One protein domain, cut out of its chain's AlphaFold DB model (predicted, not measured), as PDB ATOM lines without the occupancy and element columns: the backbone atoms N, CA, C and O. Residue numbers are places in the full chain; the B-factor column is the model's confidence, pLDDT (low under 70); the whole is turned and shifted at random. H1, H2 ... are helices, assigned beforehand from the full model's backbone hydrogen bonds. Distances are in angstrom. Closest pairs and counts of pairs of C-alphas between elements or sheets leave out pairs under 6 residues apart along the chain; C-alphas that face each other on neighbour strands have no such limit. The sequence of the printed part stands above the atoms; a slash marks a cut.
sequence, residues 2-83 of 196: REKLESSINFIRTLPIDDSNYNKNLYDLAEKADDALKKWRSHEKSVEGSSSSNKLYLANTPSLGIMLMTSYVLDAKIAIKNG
ATOM      1  N   ARG A   2       5.350 -38.916  -3.320       93.81
ATOM      2  CA  ARG A   2       3.965 -38.413  -3.174       93.81
ATOM      3  C   ARG A   2       3.798 -36.937  -3.569       93.81
ATOM      4  O   ARG A   2       2.994 -36.638  -4.439       93.81
ATOM      5  N   GLU A   3       4.623 -36.047  -3.022       95.69
ATOM      6  CA  GLU A   3       4.596 -34.608  -3.345       95.69
ATOM      7  C   GLU A   3       4.835 -34.313  -4.833       95.69
ATOM      8  O   GLU A   3       4.267 -33.373  -5.385       95.69
ATOM      9  N   LYS A   4       5.661 -35.126  -5.507       96.56
ATOM     10  CA  LYS A   4       5.911 -34.989  -6.948       96.56
ATOM     11  C   LYS A   4       4.682 -35.392  -7.760       96.56
ATOM     12  O   LYS A   4       4.326 -34.681  -8.699       96.56
ATOM     13  N   LEU A   5       3.994 -36.464  -7.361       97.69
ATOM     14  CA  LEU A   5       2.725 -36.862  -7.970       97.69
ATOM     15  C   LEU A   5       1.652 -35.783  -7.770       97.69
ATOM     16  O   LEU A   5       1.016 -35.376  -8.735       97.69
ATOM     17  N   GLU A   6       1.513 -35.254  -6.554       97.88
ATOM     18  CA  GLU A   6       0.574 -34.165  -6.237       97.88
ATOM     19  C   GLU A   6       0.876 -32.889  -7.032       97.88
ATOM     20  O   GLU A   6      -0.023 -32.292  -7.623       97.88
ATOM     21  N   SER A   7       2.152 -32.506  -7.126       97.44
ATOM     22  CA  SER A   7       2.586 -31.369  -7.946       97.44
ATOM     23  C   SER A   7       2.247 -31.576  -9.424       97.44
ATOM     24  O   SER A   7       1.812 -30.642 -10.095       97.44
ATOM     25  N   SER A   8       2.400 -32.805  -9.923       97.56
ATOM     26  CA  SER A   8       2.079 -33.166 -11.307       97.56
ATOM     27  C   SER A   8       0.574 -33.097 -11.573       97.56
ATOM     28  O   SER A   8       0.164 -32.516 -12.573       97.56
ATOM     29  N   ILE A   9      -0.248 -33.630 -10.663       98.06
ATOM     30  CA  ILE A   9      -1.718 -33.539 -10.711       98.06
ATOM     31  C   ILE A   9      -2.155 -32.073 -10.740       98.06
ATOM     32  O   ILE A   9      -2.923 -31.671 -11.613       98.06
ATOM     33  N   ASN A  10      -1.632 -31.259  -9.821       97.62
ATOM     34  CA  ASN A  10      -1.974 -29.843  -9.739       97.62
ATOM     35  C   ASN A  10      -1.579 -29.102 -11.016       97.62
ATOM     36  O   ASN A  10      -2.379 -28.334 -11.536       97.62
ATOM     37  N   PHE A  11      -0.392 -29.375 -11.565       97.00
ATOM     38  CA  PHE A  11       0.036 -28.780 -12.827       97.00
ATOM     39  C   PHE A  11      -0.888 -29.161 -13.989       97.00
ATOM     40  O   PHE A  11      -1.321 -28.274 -14.722       97.00
ATOM     41  N   ILE A  12      -1.247 -30.443 -14.133       96.19
ATOM     42  CA  ILE A  12      -2.192 -30.890 -15.171       96.19
ATOM     43  C   ILE A  12      -3.518 -30.134 -15.057       96.19
ATOM     44  O   ILE A  12      -4.046 -29.676 -16.064       96.19
ATOM     45  N   ARG A  13      -4.027 -29.940 -13.836       95.25
ATOM     46  CA  ARG A  13      -5.296 -29.235 -13.607       95.25
ATOM     47  C   ARG A  13      -5.277 -27.763 -14.032       95.25
ATOM     48  O   ARG A  13      -6.345 -27.212 -14.278       95.25
ATOM     49  N   THR A  14      -4.097 -27.148 -14.158       94.06
ATOM     50  CA  THR A  14      -3.939 -25.773 -14.673       94.06
ATOM     51  C   THR A  14      -3.912 -25.664 -16.198       94.06
ATOM     52  O   THR A  14      -3.900 -24.550 -16.723       94.06
ATOM     53  N   LEU A  15      -3.859 -26.788 -16.919       92.00
ATOM     54  CA  LEU A  15      -3.829 -26.776 -18.379       92.00
ATOM     55  C   LEU A  15      -5.162 -26.261 -18.952       92.00
ATOM     56  O   LEU A  15      -6.199 -26.336 -18.301       92.00
ATOM     57  N   PRO A  16      -5.179 -25.717 -20.175       87.00
ATOM     58  CA  PRO A  16      -6.438 -25.401 -20.828       87.00
ATOM     59  C   PRO A  16      -7.227 -26.689 -21.097       87.00
ATOM     60  O   PRO A  16      -6.704 -27.648 -21.668       87.00
ATOM     61  N   ILE A  17      -8.503 -26.694 -20.710       73.12
ATOM     62  CA  ILE A  17      -9.451 -27.729 -21.127       73.12
ATOM     63  C   ILE A  17      -9.840 -27.399 -22.568       73.12
ATOM     64  O   ILE A  17     -10.731 -26.591 -22.815       73.12
ATOM     65  N   ASP A  18      -9.113 -27.975 -23.518       76.06
ATOM     66  CA  ASP A  18      -9.445 -27.912 -24.936       76.06
ATOM     67  C   ASP A  18     -10.009 -29.252 -25.431       76.06
ATOM     68  O   ASP A  18      -9.989 -30.277 -24.742       76.06
ATOM     69  N   ASP A  19     -10.528 -29.255 -26.658       68.06
ATOM     70  CA  ASP A  19     -11.066 -30.464 -27.277       68.06
ATOM     71  C   ASP A  19      -9.992 -31.463 -27.727       68.06
ATOM     72  O   ASP A  19     -10.314 -32.479 -28.353       68.06
ATOM     73  N   SER A  20      -8.718 -31.241 -27.385       80.12
ATOM     74  CA  SER A  20      -7.676 -32.200 -27.712       80.12
ATOM     75  C   SER A  20      -7.850 -33.476 -26.883       80.12
ATOM     76  O   SER A  20      -7.923 -33.467 -25.651       80.12
ATOM     77  N   ASN A  21      -7.832 -34.623 -27.567       86.38
ATOM     78  CA  ASN A  21      -7.803 -35.927 -26.901       86.38
ATOM     79  C   ASN A  21      -6.607 -36.051 -25.943       86.38
ATOM     80  O   ASN A  21      -6.654 -36.814 -24.987       86.38
ATOM     81  N   TYR A  22      -5.527 -35.301 -26.183       88.62
ATOM     82  CA  TYR A  22      -4.348 -35.316 -25.329       88.62
ATOM     83  C   TYR A  22      -4.618 -34.705 -23.949       88.62
ATOM     84  O   TYR A  22      -4.380 -35.382 -22.950       88.62
ATOM     85  N   ASN A  23      -5.153 -33.482 -23.876       88.81
ATOM     86  CA  ASN A  23      -5.412 -32.831 -22.590       88.81
ATOM     87  C   ASN A  23      -6.510 -33.559 -21.811       88.81
ATOM     88  O   ASN A  23      -6.325 -33.812 -20.623       88.81
ATOM     89  N   LYS A  24      -7.583 -34.006 -22.477       90.88
ATOM     90  CA  LYS A  24      -8.625 -34.844 -21.852       90.88
ATOM     91  C   LYS A  24      -8.030 -36.092 -21.188       90.88
ATOM     92  O   LYS A  24      -8.269 -36.338 -20.010       90.88
ATOM     93  N   ASN A  25      -7.150 -36.808 -21.894       92.56
ATOM     94  CA  ASN A  25      -6.461 -37.975 -21.337       92.56
ATOM     95  C   ASN A  25      -5.543 -37.626 -20.151       92.56
ATOM     96  O   ASN A  25      -5.406 -38.436 -19.235       92.56
ATOM     97  N   LEU A  26      -4.895 -36.453 -20.158       94.44
ATOM     98  CA  LEU A  26      -4.091 -35.995 -19.021       94.44
ATOM     99  C   LEU A  26      -4.963 -35.707 -17.795       94.44
ATOM    100  O   LEU A  26      -4.593 -36.108 -16.694       94.44
ATOM    101  N   TYR A  27      -6.117 -35.062 -17.978       94.69
ATOM    102  CA  TYR A  27      -7.074 -34.817 -16.899       94.69
ATOM    103  C   TYR A  27      -7.594 -36.121 -16.296       94.69
ATOM    104  O   TYR A  27      -7.498 -36.308 -15.085       94.69
ATOM    105  N   ASP A  28      -8.037 -37.068 -17.124       94.62
ATOM    106  CA  ASP A  28      -8.487 -38.384 -16.654       94.62
ATOM    107  C   ASP A  28      -7.391 -39.124 -15.875       94.62
ATOM    108  O   ASP A  28      -7.650 -39.808 -14.882       94.62
ATOM    109  N   LEU A  29      -6.143 -39.001 -16.330       95.69
ATOM    110  CA  LEU A  29      -4.978 -39.562 -15.656       95.69
ATOM    111  C   LEU A  29      -4.727 -38.883 -14.295       95.69
ATOM    112  O   LEU A  29      -4.420 -39.574 -13.323       95.69
ATOM    113  N   ALA A  30      -4.885 -37.561 -14.209       97.12
ATOM    114  CA  ALA A  30      -4.748 -36.801 -12.969       97.12
ATOM    115  C   ALA A  30      -5.828 -37.162 -11.942       97.12
ATOM    116  O   ALA A  30      -5.498 -37.383 -10.778       97.12
ATOM    117  N   GLU A  31      -7.084 -37.304 -12.366       97.19
ATOM    118  CA  GLU A  31      -8.181 -37.704 -11.475       97.19
ATOM    119  C   GLU A  31      -7.991 -39.132 -10.948       97.19
ATOM    120  O   GLU A  31      -8.103 -39.375  -9.745       97.19
ATOM    121  N   LYS A  32      -7.567 -40.074 -11.804       96.75
ATOM    122  CA  LYS A  32      -7.209 -41.436 -11.366       96.75
ATOM    123  C   LYS A  32      -6.093 -41.439 -10.319       96.75
ATOM    124  O   LYS A  32      -6.136 -42.233  -9.377       96.75
ATOM    125  N   ALA A  33      -5.089 -40.580 -10.486       97.62
ATOM    126  CA  ALA A  33      -3.986 -40.464  -9.540       97.62
ATOM    127  C   ALA A  33      -4.425 -39.837  -8.209       97.62
ATOM    128  O   ALA A  33      -4.044 -40.335  -7.148       97.62
ATOM    129  N   ASP A  34      -5.255 -38.795  -8.252       98.12
ATOM    130  CA  ASP A  34      -5.811 -38.145  -7.063       98.12
ATOM    131  C   ASP A  34      -6.678 -39.118  -6.246       98.12
ATOM    132  O   ASP A  34      -6.517 -39.241  -5.030       98.12
ATOM    133  N   ASP A  35      -7.525 -39.905  -6.912       97.62
ATOM    134  CA  ASP A  35      -8.327 -40.943  -6.261       97.62
ATOM    135  C   ASP A  35      -7.470 -42.040  -5.620       97.62
ATOM    136  O   ASP A  35      -7.755 -42.488  -4.503       97.62
ATOM    137  N   ALA A  36      -6.394 -42.465  -6.288       96.75
ATOM    138  CA  ALA A  36      -5.451 -43.424  -5.722       96.75
ATOM    139  C   ALA A  36      -4.740 -42.859  -4.477       96.75
ATOM    140  O   ALA A  36      -4.615 -43.559  -3.468       96.75
ATOM    141  N   LEU A  37      -4.339 -41.583  -4.501       96.50
ATOM    142  CA  LEU A  37      -3.740 -40.903  -3.350       96.50
ATOM    143  C   LEU A  37      -4.720 -40.755  -2.182       96.50
ATOM    144  O   LEU A  37      -4.336 -40.995  -1.036       96.50
ATOM    145  N   LYS A  38      -5.985 -40.410  -2.443       96.12
ATOM    146  CA  LYS A  38      -7.032 -40.354  -1.408       96.12
ATOM    147  C   LYS A  38      -7.227 -41.716  -0.745       96.12
ATOM    148  O   LYS A  38      -7.238 -41.790   0.482       96.12
ATOM    149  N   LYS A  39      -7.314 -42.795  -1.533       94.88
ATOM    150  CA  LYS A  39      -7.432 -44.170  -1.011       94.88
ATOM    151  C   LYS A  39      -6.234 -44.560  -0.148       94.88
ATOM    152  O   LYS A  39      -6.429 -45.115   0.932       94.88
ATOM    153  N   TRP A  40      -5.019 -44.217  -0.575       93.94
ATOM    154  CA  TRP A  40      -3.816 -44.477   0.214       93.94
ATOM    155  C   TRP A  40      -3.810 -43.695   1.535       93.94
ATOM    156  O   TRP A  40      -3.600 -44.286   2.590       93.94
ATOM    157  N   ARG A  41      -4.136 -42.394   1.513       91.75
ATOM    158  CA  ARG A  41      -4.242 -41.567   2.731       91.75
ATOM    159  C   ARG A  41      -5.286 -42.108   3.711       91.75
ATOM    160  O   ARG A  41      -5.072 -42.062   4.920       91.75
ATOM    161  N   SER A  42      -6.414 -42.615   3.213       91.12
ATOM    162  CA  SER A  42      -7.433 -43.258   4.051       91.12
ATOM    163  C   SER A  42      -6.914 -44.542   4.699       91.12
ATOM    164  O   SER A  42      -7.146 -44.753   5.887       91.12
ATOM    165  N   HIS A  43      -6.165 -45.362   3.955       89.81
ATOM    166  CA  HIS A  43      -5.514 -46.553   4.500       89.81
ATOM    167  C   HIS A  43      -4.512 -46.198   5.609       89.81
ATOM    168  O   HIS A  43      -4.573 -46.779   6.691       89.81
ATOM    169  N   GLU A  44      -3.650 -45.200   5.392       88.56
ATOM    170  CA  GLU A  44      -2.663 -44.763   6.396       88.56
ATOM    171  C   GLU A  44      -3.322 -44.357   7.719       88.56
ATOM    172  O   GLU A  44      -2.823 -44.700   8.790       88.56
ATOM    173  N   LYS A  45      -4.475 -43.678   7.650       85.88
ATOM    174  CA  LYS A  45      -5.256 -43.287   8.830       85.88
ATOM    175  C   LYS A  45      -5.886 -44.478   9.558       85.88
ATOM    176  O   LYS A  45      -6.069 -44.396  10.765       85.88
ATOM    177  N   SER A  46      -6.235 -45.555   8.850       82.25
ATOM    178  CA  SER A  46      -6.934 -46.707   9.443       82.25
ATOM    179  C   SER A  46      -6.031 -47.724  10.143       82.25
ATOM    180  O   SER A  46      -6.523 -48.471  10.978       82.25
ATOM    181  N   VAL A  47      -4.735 -47.789   9.804       74.75
ATOM    182  CA  VAL A  47      -3.833 -48.874  10.260       74.75
ATOM    183  C   VAL A  47      -2.737 -48.376  11.217       74.75
ATOM    184  O   VAL A  47      -1.683 -48.998  11.313       74.75
ATOM    185  N   GLU A  48      -2.940 -47.231  11.885       66.00
ATOM    186  CA  GLU A  48      -1.941 -46.578  12.764       66.00
ATOM    187  C   GLU A  48      -0.505 -46.617  12.191       66.00
ATOM    188  O   GLU A  48       0.476 -46.891  12.878       66.00
ATOM    189  N   GLY A  49      -0.372 -46.370  10.882       61.03
ATOM    190  CA  GLY A  49       0.901 -46.049  10.232       61.03
ATOM    191  C   GLY A  49       2.023 -47.096  10.281       61.03
ATOM    192  O   GLY A  49       3.175 -46.720  10.053       61.03
ATOM    193  N   SER A  50       1.757 -48.382  10.544       71.56
ATOM    194  CA  SER A  50       2.847 -49.369  10.546       71.56
ATOM    195  C   SER A  50       3.531 -49.449   9.162       71.56
ATOM    196  O   SER A  50       2.884 -49.572   8.116       71.56
ATOM    197  N   SER A  51       4.869 -49.358   9.138       75.69
ATOM    198  CA  SER A  51       5.661 -49.339   7.892       75.69
ATOM    199  C   SER A  51       5.427 -50.585   7.024       75.69
ATOM    200  O   SER A  51       5.425 -50.496   5.795       75.69
ATOM    201  N   SER A  52       5.197 -51.744   7.646       79.62
ATOM    202  CA  SER A  52       4.903 -53.005   6.959       79.62
ATOM    203  C   SER A  52       3.539 -52.982   6.265       79.62
ATOM    204  O   SER A  52       3.462 -53.378   5.101       79.62
ATOM    205  N   SER A  53       2.494 -52.460   6.915       82.44
ATOM    206  CA  SER A  53       1.158 -52.321   6.312       82.44
ATOM    207  C   SER A  53       1.184 -51.416   5.079       82.44
ATOM    208  O   SER A  53       0.636 -51.769   4.038       82.44
ATOM    209  N   ASN A  54       1.913 -50.298   5.149       83.44
ATOM    210  CA  ASN A  54       2.054 -49.377   4.018       83.44
ATOM    211  C   ASN A  54       2.807 -50.003   2.835       83.44
ATOM    212  O   ASN A  54       2.413 -49.820   1.682       83.44
ATOM    213  N   LYS A  55       3.868 -50.776   3.102       83.50
ATOM    214  CA  LYS A  55       4.582 -51.533   2.060       83.50
ATOM    215  C   LYS A  55       3.668 -52.563   1.400       83.50
ATOM    216  O   LYS A  55       3.650 -52.662   0.177       83.50
ATOM    217  N   LEU A  56       2.884 -53.288   2.200       86.94
ATOM    218  CA  LEU A  56       1.937 -54.280   1.702       86.94
ATOM    219  C   LEU A  56       0.830 -53.635   0.858       86.94
ATOM    220  O   LEU A  56       0.474 -54.169  -0.190       86.94
ATOM    221  N   TYR A  57       0.318 -52.470   1.259       89.62
ATOM    222  CA  TYR A  57      -0.654 -51.723   0.463       89.62
ATOM    223  C   TYR A  57      -0.092 -51.349  -0.912       89.62
ATOM    224  O   TYR A  57      -0.739 -51.602  -1.927       89.62
ATOM    225  N   LEU A  58       1.125 -50.795  -0.965       87.50
ATOM    226  CA  LEU A  58       1.776 -50.420  -2.226       87.50
ATOM    227  C   LEU A  58       2.066 -51.636  -3.117       87.50
ATOM    228  O   LEU A  58       1.844 -51.565  -4.323       87.50
ATOM    229  N   ALA A  59       2.478 -52.765  -2.535       86.00
ATOM    230  CA  ALA A  59       2.664 -54.017  -3.271       86.00
ATOM    231  C   ALA A  59       1.352 -54.523  -3.906       86.00
ATOM    232  O   ALA A  59       1.367 -55.054  -5.013       86.00
ATOM    233  N   ASN A  60       0.214 -54.300  -3.240       91.00
ATOM    234  CA  ASN A  60      -1.117 -54.651  -3.742       91.00
ATOM    235  C   ASN A  60      -1.774 -53.548  -4.595       91.00
ATOM    236  O   ASN A  60      -2.869 -53.742  -5.121       91.00
ATOM    237  N   THR A  61      -1.126 -52.391  -4.759       92.94
ATOM    238  CA  THR A  61      -1.608 -51.270  -5.580       92.94
ATOM    239  C   THR A  61      -0.542 -50.844  -6.597       92.94
ATOM    240  O   THR A  61      -0.058 -49.708  -6.575       92.94
ATOM    241  N   PRO A  62      -0.176 -51.735  -7.540       90.44
ATOM    242  CA  PRO A  62       0.957 -51.516  -8.439       90.44
ATOM    243  C   PRO A  62       0.807 -50.249  -9.283       90.44
ATOM    244  O   PRO A  62       1.787 -49.542  -9.501       90.44
ATOM    245  N   SER A  63      -0.415 -49.894  -9.694       93.94
ATOM    246  CA  SER A  63      -0.662 -48.665 -10.454       93.94
ATOM    247  C   SER A  63      -0.278 -47.404  -9.678       93.94
ATOM    248  O   SER A  63       0.321 -46.497 -10.253       93.94
ATOM    249  N   LEU A  64      -0.558 -47.346  -8.372       95.69
ATOM    250  CA  LEU A  64      -0.132 -46.239  -7.516       95.69
ATOM    251  C   LEU A  64       1.392 -46.210  -7.383       95.69
ATOM    252  O   LEU A  64       1.989 -45.144  -7.526       95.69
ATOM    253  N   GLY A  65       2.022 -47.368  -7.174       93.31
ATOM    254  CA  GLY A  65       3.481 -47.484  -7.153       93.31
ATOM    255  C   GLY A  65       4.129 -46.937  -8.431       93.31
ATOM    256  O   GLY A  65       5.055 -46.131  -8.361       93.31
ATOM    257  N   ILE A  66       3.590 -47.293  -9.601       94.19
ATOM    258  CA  ILE A  66       4.088 -46.815 -10.898       94.19
ATOM    259  C   ILE A  66       3.875 -45.303 -11.042       94.19
ATOM    260  O   ILE A  66       4.810 -44.605 -11.439       94.19
ATOM    261  N   MET A  67       2.709 -44.763 -10.668       97.00
ATOM    262  CA  MET A  67       2.460 -43.314 -10.709       97.00
ATOM    263  C   MET A  67       3.433 -42.545  -9.806       97.00
ATOM    264  O   MET A  67       3.983 -41.518 -10.209       97.00
ATOM    265  N   LEU A  68       3.703 -43.057  -8.602       95.69
ATOM    266  CA  LEU A  68       4.649 -42.463  -7.654       95.69
ATOM    267  C   LEU A  68       6.084 -42.464  -8.191       95.69
ATOM    268  O   LEU A  68       6.776 -41.455  -8.069       95.69
ATOM    269  N   MET A  69       6.526 -43.572  -8.788       93.88
ATOM    270  CA  MET A  69       7.874 -43.687  -9.353       93.88
ATOM    271  C   MET A  69       8.041 -42.809 -10.592       93.88
ATOM    272  O   MET A  69       9.002 -42.051 -10.689       93.88
ATOM    273  N   THR A  70       7.095 -42.873 -11.528       95.75
ATOM    274  CA  THR A  70       7.178 -42.135 -12.797       95.75
ATOM    275  C   THR A  70       7.086 -40.623 -12.594       95.75
ATOM    276  O   THR A  70       7.909 -39.902 -13.144       95.75
ATOM    277  N   SER A  71       6.191 -40.138 -11.725       96.62
ATOM    278  CA  SER A  71       6.130 -38.706 -11.369       96.62
ATOM    279  C   SER A  71       7.362 -38.211 -10.610       96.62
ATOM    280  O   SER A  71       7.664 -37.021 -10.615       96.62
ATOM    281  N   TYR A  72       8.075 -39.104  -9.921       95.94
ATOM    282  CA  TYR A  72       9.298 -38.742  -9.217       95.94
ATOM    283  C   TYR A  72      10.478 -38.552 -10.168       95.94
ATOM    284  O   TYR A  72      11.278 -37.641  -9.960       95.94
ATOM    285  N   VAL A  73      10.581 -39.390 -11.202       95.00
ATOM    286  CA  VAL A  73      11.681 -39.318 -12.171       95.00
ATOM    287  C   VAL A  73      11.437 -38.308 -13.285       95.00
ATOM    288  O   VAL A  73      12.396 -37.912 -13.941       95.00
ATOM    289  N   LEU A  74      10.190 -37.903 -13.525       95.25
ATOM    290  CA  LEU A  74       9.817 -37.102 -14.683       95.25
ATOM    291  C   LEU A  74       9.196 -35.762 -14.273       95.25
ATOM    292  O   LEU A  74       8.182 -35.710 -13.584       95.25
ATOM    293  N   ASP A  75       9.780 -34.664 -14.749       96.44
ATOM    294  CA  ASP A  75       9.207 -33.331 -14.593       96.44
ATOM    295  C   ASP A  75       7.941 -33.187 -15.446       96.44
ATOM    296  O   ASP A  75       7.971 -33.329 -16.674       96.44
ATOM    297  N   ALA A  76       6.821 -32.867 -14.797       95.62
ATOM    298  CA  ALA A  76       5.527 -32.839 -15.461       95.62
ATOM    299  C   ALA A  76       5.450 -31.795 -16.584       95.62
ATOM    300  O   ALA A  76       4.925 -32.075 -17.664       95.62
ATOM    301  N   LYS A  77       6.007 -30.601 -16.360       95.38
ATOM    302  CA  LYS A  77       5.962 -29.499 -17.325       95.38
ATOM    303  C   LYS A  77       6.773 -29.837 -18.569       95.38
ATOM    304  O   LYS A  77       6.304 -29.635 -19.692       95.38
ATOM    305  N   ILE A  78       7.974 -30.377 -18.384       94.94
ATOM    306  CA  ILE A  78       8.855 -30.763 -19.485       94.94
ATOM    307  C   ILE A  78       8.301 -31.988 -20.222       94.94
ATOM    308  O   ILE A  78       8.342 -32.016 -21.456       94.94
ATOM    309  N   ALA A  79       7.728 -32.967 -19.519       93.69
ATOM    310  CA  ALA A  79       7.080 -34.123 -20.140       93.69
ATOM    311  C   ALA A  79       5.937 -33.707 -21.067       93.69
ATOM    312  O   ALA A  79       5.926 -34.074 -22.245       93.69
ATOM    313  N   ILE A  80       5.034 -32.861 -20.568       93.19
ATOM    314  CA  ILE A  80       3.874 -32.387 -21.325       93.19
ATOM    315  C   ILE A  80       4.316 -31.565 -22.539       93.19
ATOM    316  O   ILE A  80       3.818 -31.800 -23.640       93.19
ATOM    317  N   LYS A  81       5.322 -30.690 -22.389       91.81
ATOM    318  CA  LYS A  81       5.932 -29.949 -23.513       91.81
ATOM    319  C   LYS A  81       6.489 -30.880 -24.600       91.81
ATOM    320  O   LYS A  81       6.536 -30.511 -25.770       91.81
ATOM    321  N   ASN A  82       6.903 -32.089 -24.226       90.12
ATOM    322  CA  ASN A  82       7.410 -33.112 -25.138       90.12
ATOM    323  C   ASN A  82       6.339 -34.118 -25.610       90.12
ATOM    324  O   ASN A  82       6.684 -35.087 -26.287       90.12
ATOM    325  N   GLY A  83       5.055 -33.901 -25.299       88.69
ATOM    326  CA  GLY A  83       3.962 -34.803 -25.686       88.69
ATOM    327  C   GLY A  83       4.017 -36.167 -24.991       88.69
ATOM    328  O   GLY A  83       3.609 -37.178 -25.568       88.69
TER     329      GLY A  83
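AT A GLANCE: This is residues 2 to 83 of the 196 residues of an uncharacterized protein of Rhizophagus clarus (UniProt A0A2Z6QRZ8). One long helix, H2, runs nearly the length of a rod-like body, with shorter helices over one side of it: H1 folds back on its first half as a hairpin, and H4 crosses near its middle. H5 packs on H1 near one end of the rod, and H3 sits at the other end, where residues 45 to 52 stick out. The printed part has 82 residues, with five named helices, H1 to H5 in order, and no named strand: all helix, in mostly crossed packing. It is only just compact, close to loose, with a radius of gyration of the C-alphas of 14.1 A, and spans 43 by 21 by 18 A, only just a rod.

HOW THE PARTS SIT: H2, residues 21 to 46, touches H1, residues 2 to 13, with residues 26 to 34 alone; the closest C-alphas, of Ile 9 and Ala 30, are 5.0 A apart. This helical hairpin has a tilt of 36 degrees, only just steep, opposite ways. H4, residues 62 to 73, touches H2, closest at the C-alphas of Ala 36 and Leu 64, 6.3 A. H4 also touches H1, about perpendicular at 83 degrees, closest at the C-alphas of Leu 5 and Ser 71, 5.2 A. H5, residues 76 to 81, touches H1, closest at the C-alphas of Ser 8 and Ala 76, 5.4 A, and is apart from H2. H3, residues 51 to 59, is close to H2 but not clearly touching, the closest C-alphas, of Glu 44 and Asn 54, being 7.0 A apart. H3 and H4 only just touch, only at the corner, with 3 pairs of C-alphas within 8 A, the closest those of Leu 58 and Gly 65, 6.0 A. In H1 to H5 every O i to N i+4 pair is within hydrogen-bond range.

IN THESE COORDINATES: H2 measures 37.9 A from C-alpha 21 at (-7.803, -35.927, -26.901) to C-alpha 46 at (-6.934, -46.707, 9.443). H1 and H4 each measure 16.7 A, H3 12.5 A and H5 8.6 A, ending at C-alpha 81 at (5.932, -29.949, -23.513).

THE WHOLE: The two C-alphas farthest apart, those of Asp 19 and Ser 50, are 44.5 A apart. The printed part has no cut, and no link is long. Mean pLDDT of the printed part is 90.7; residues 19, 48 and 49 are under 70.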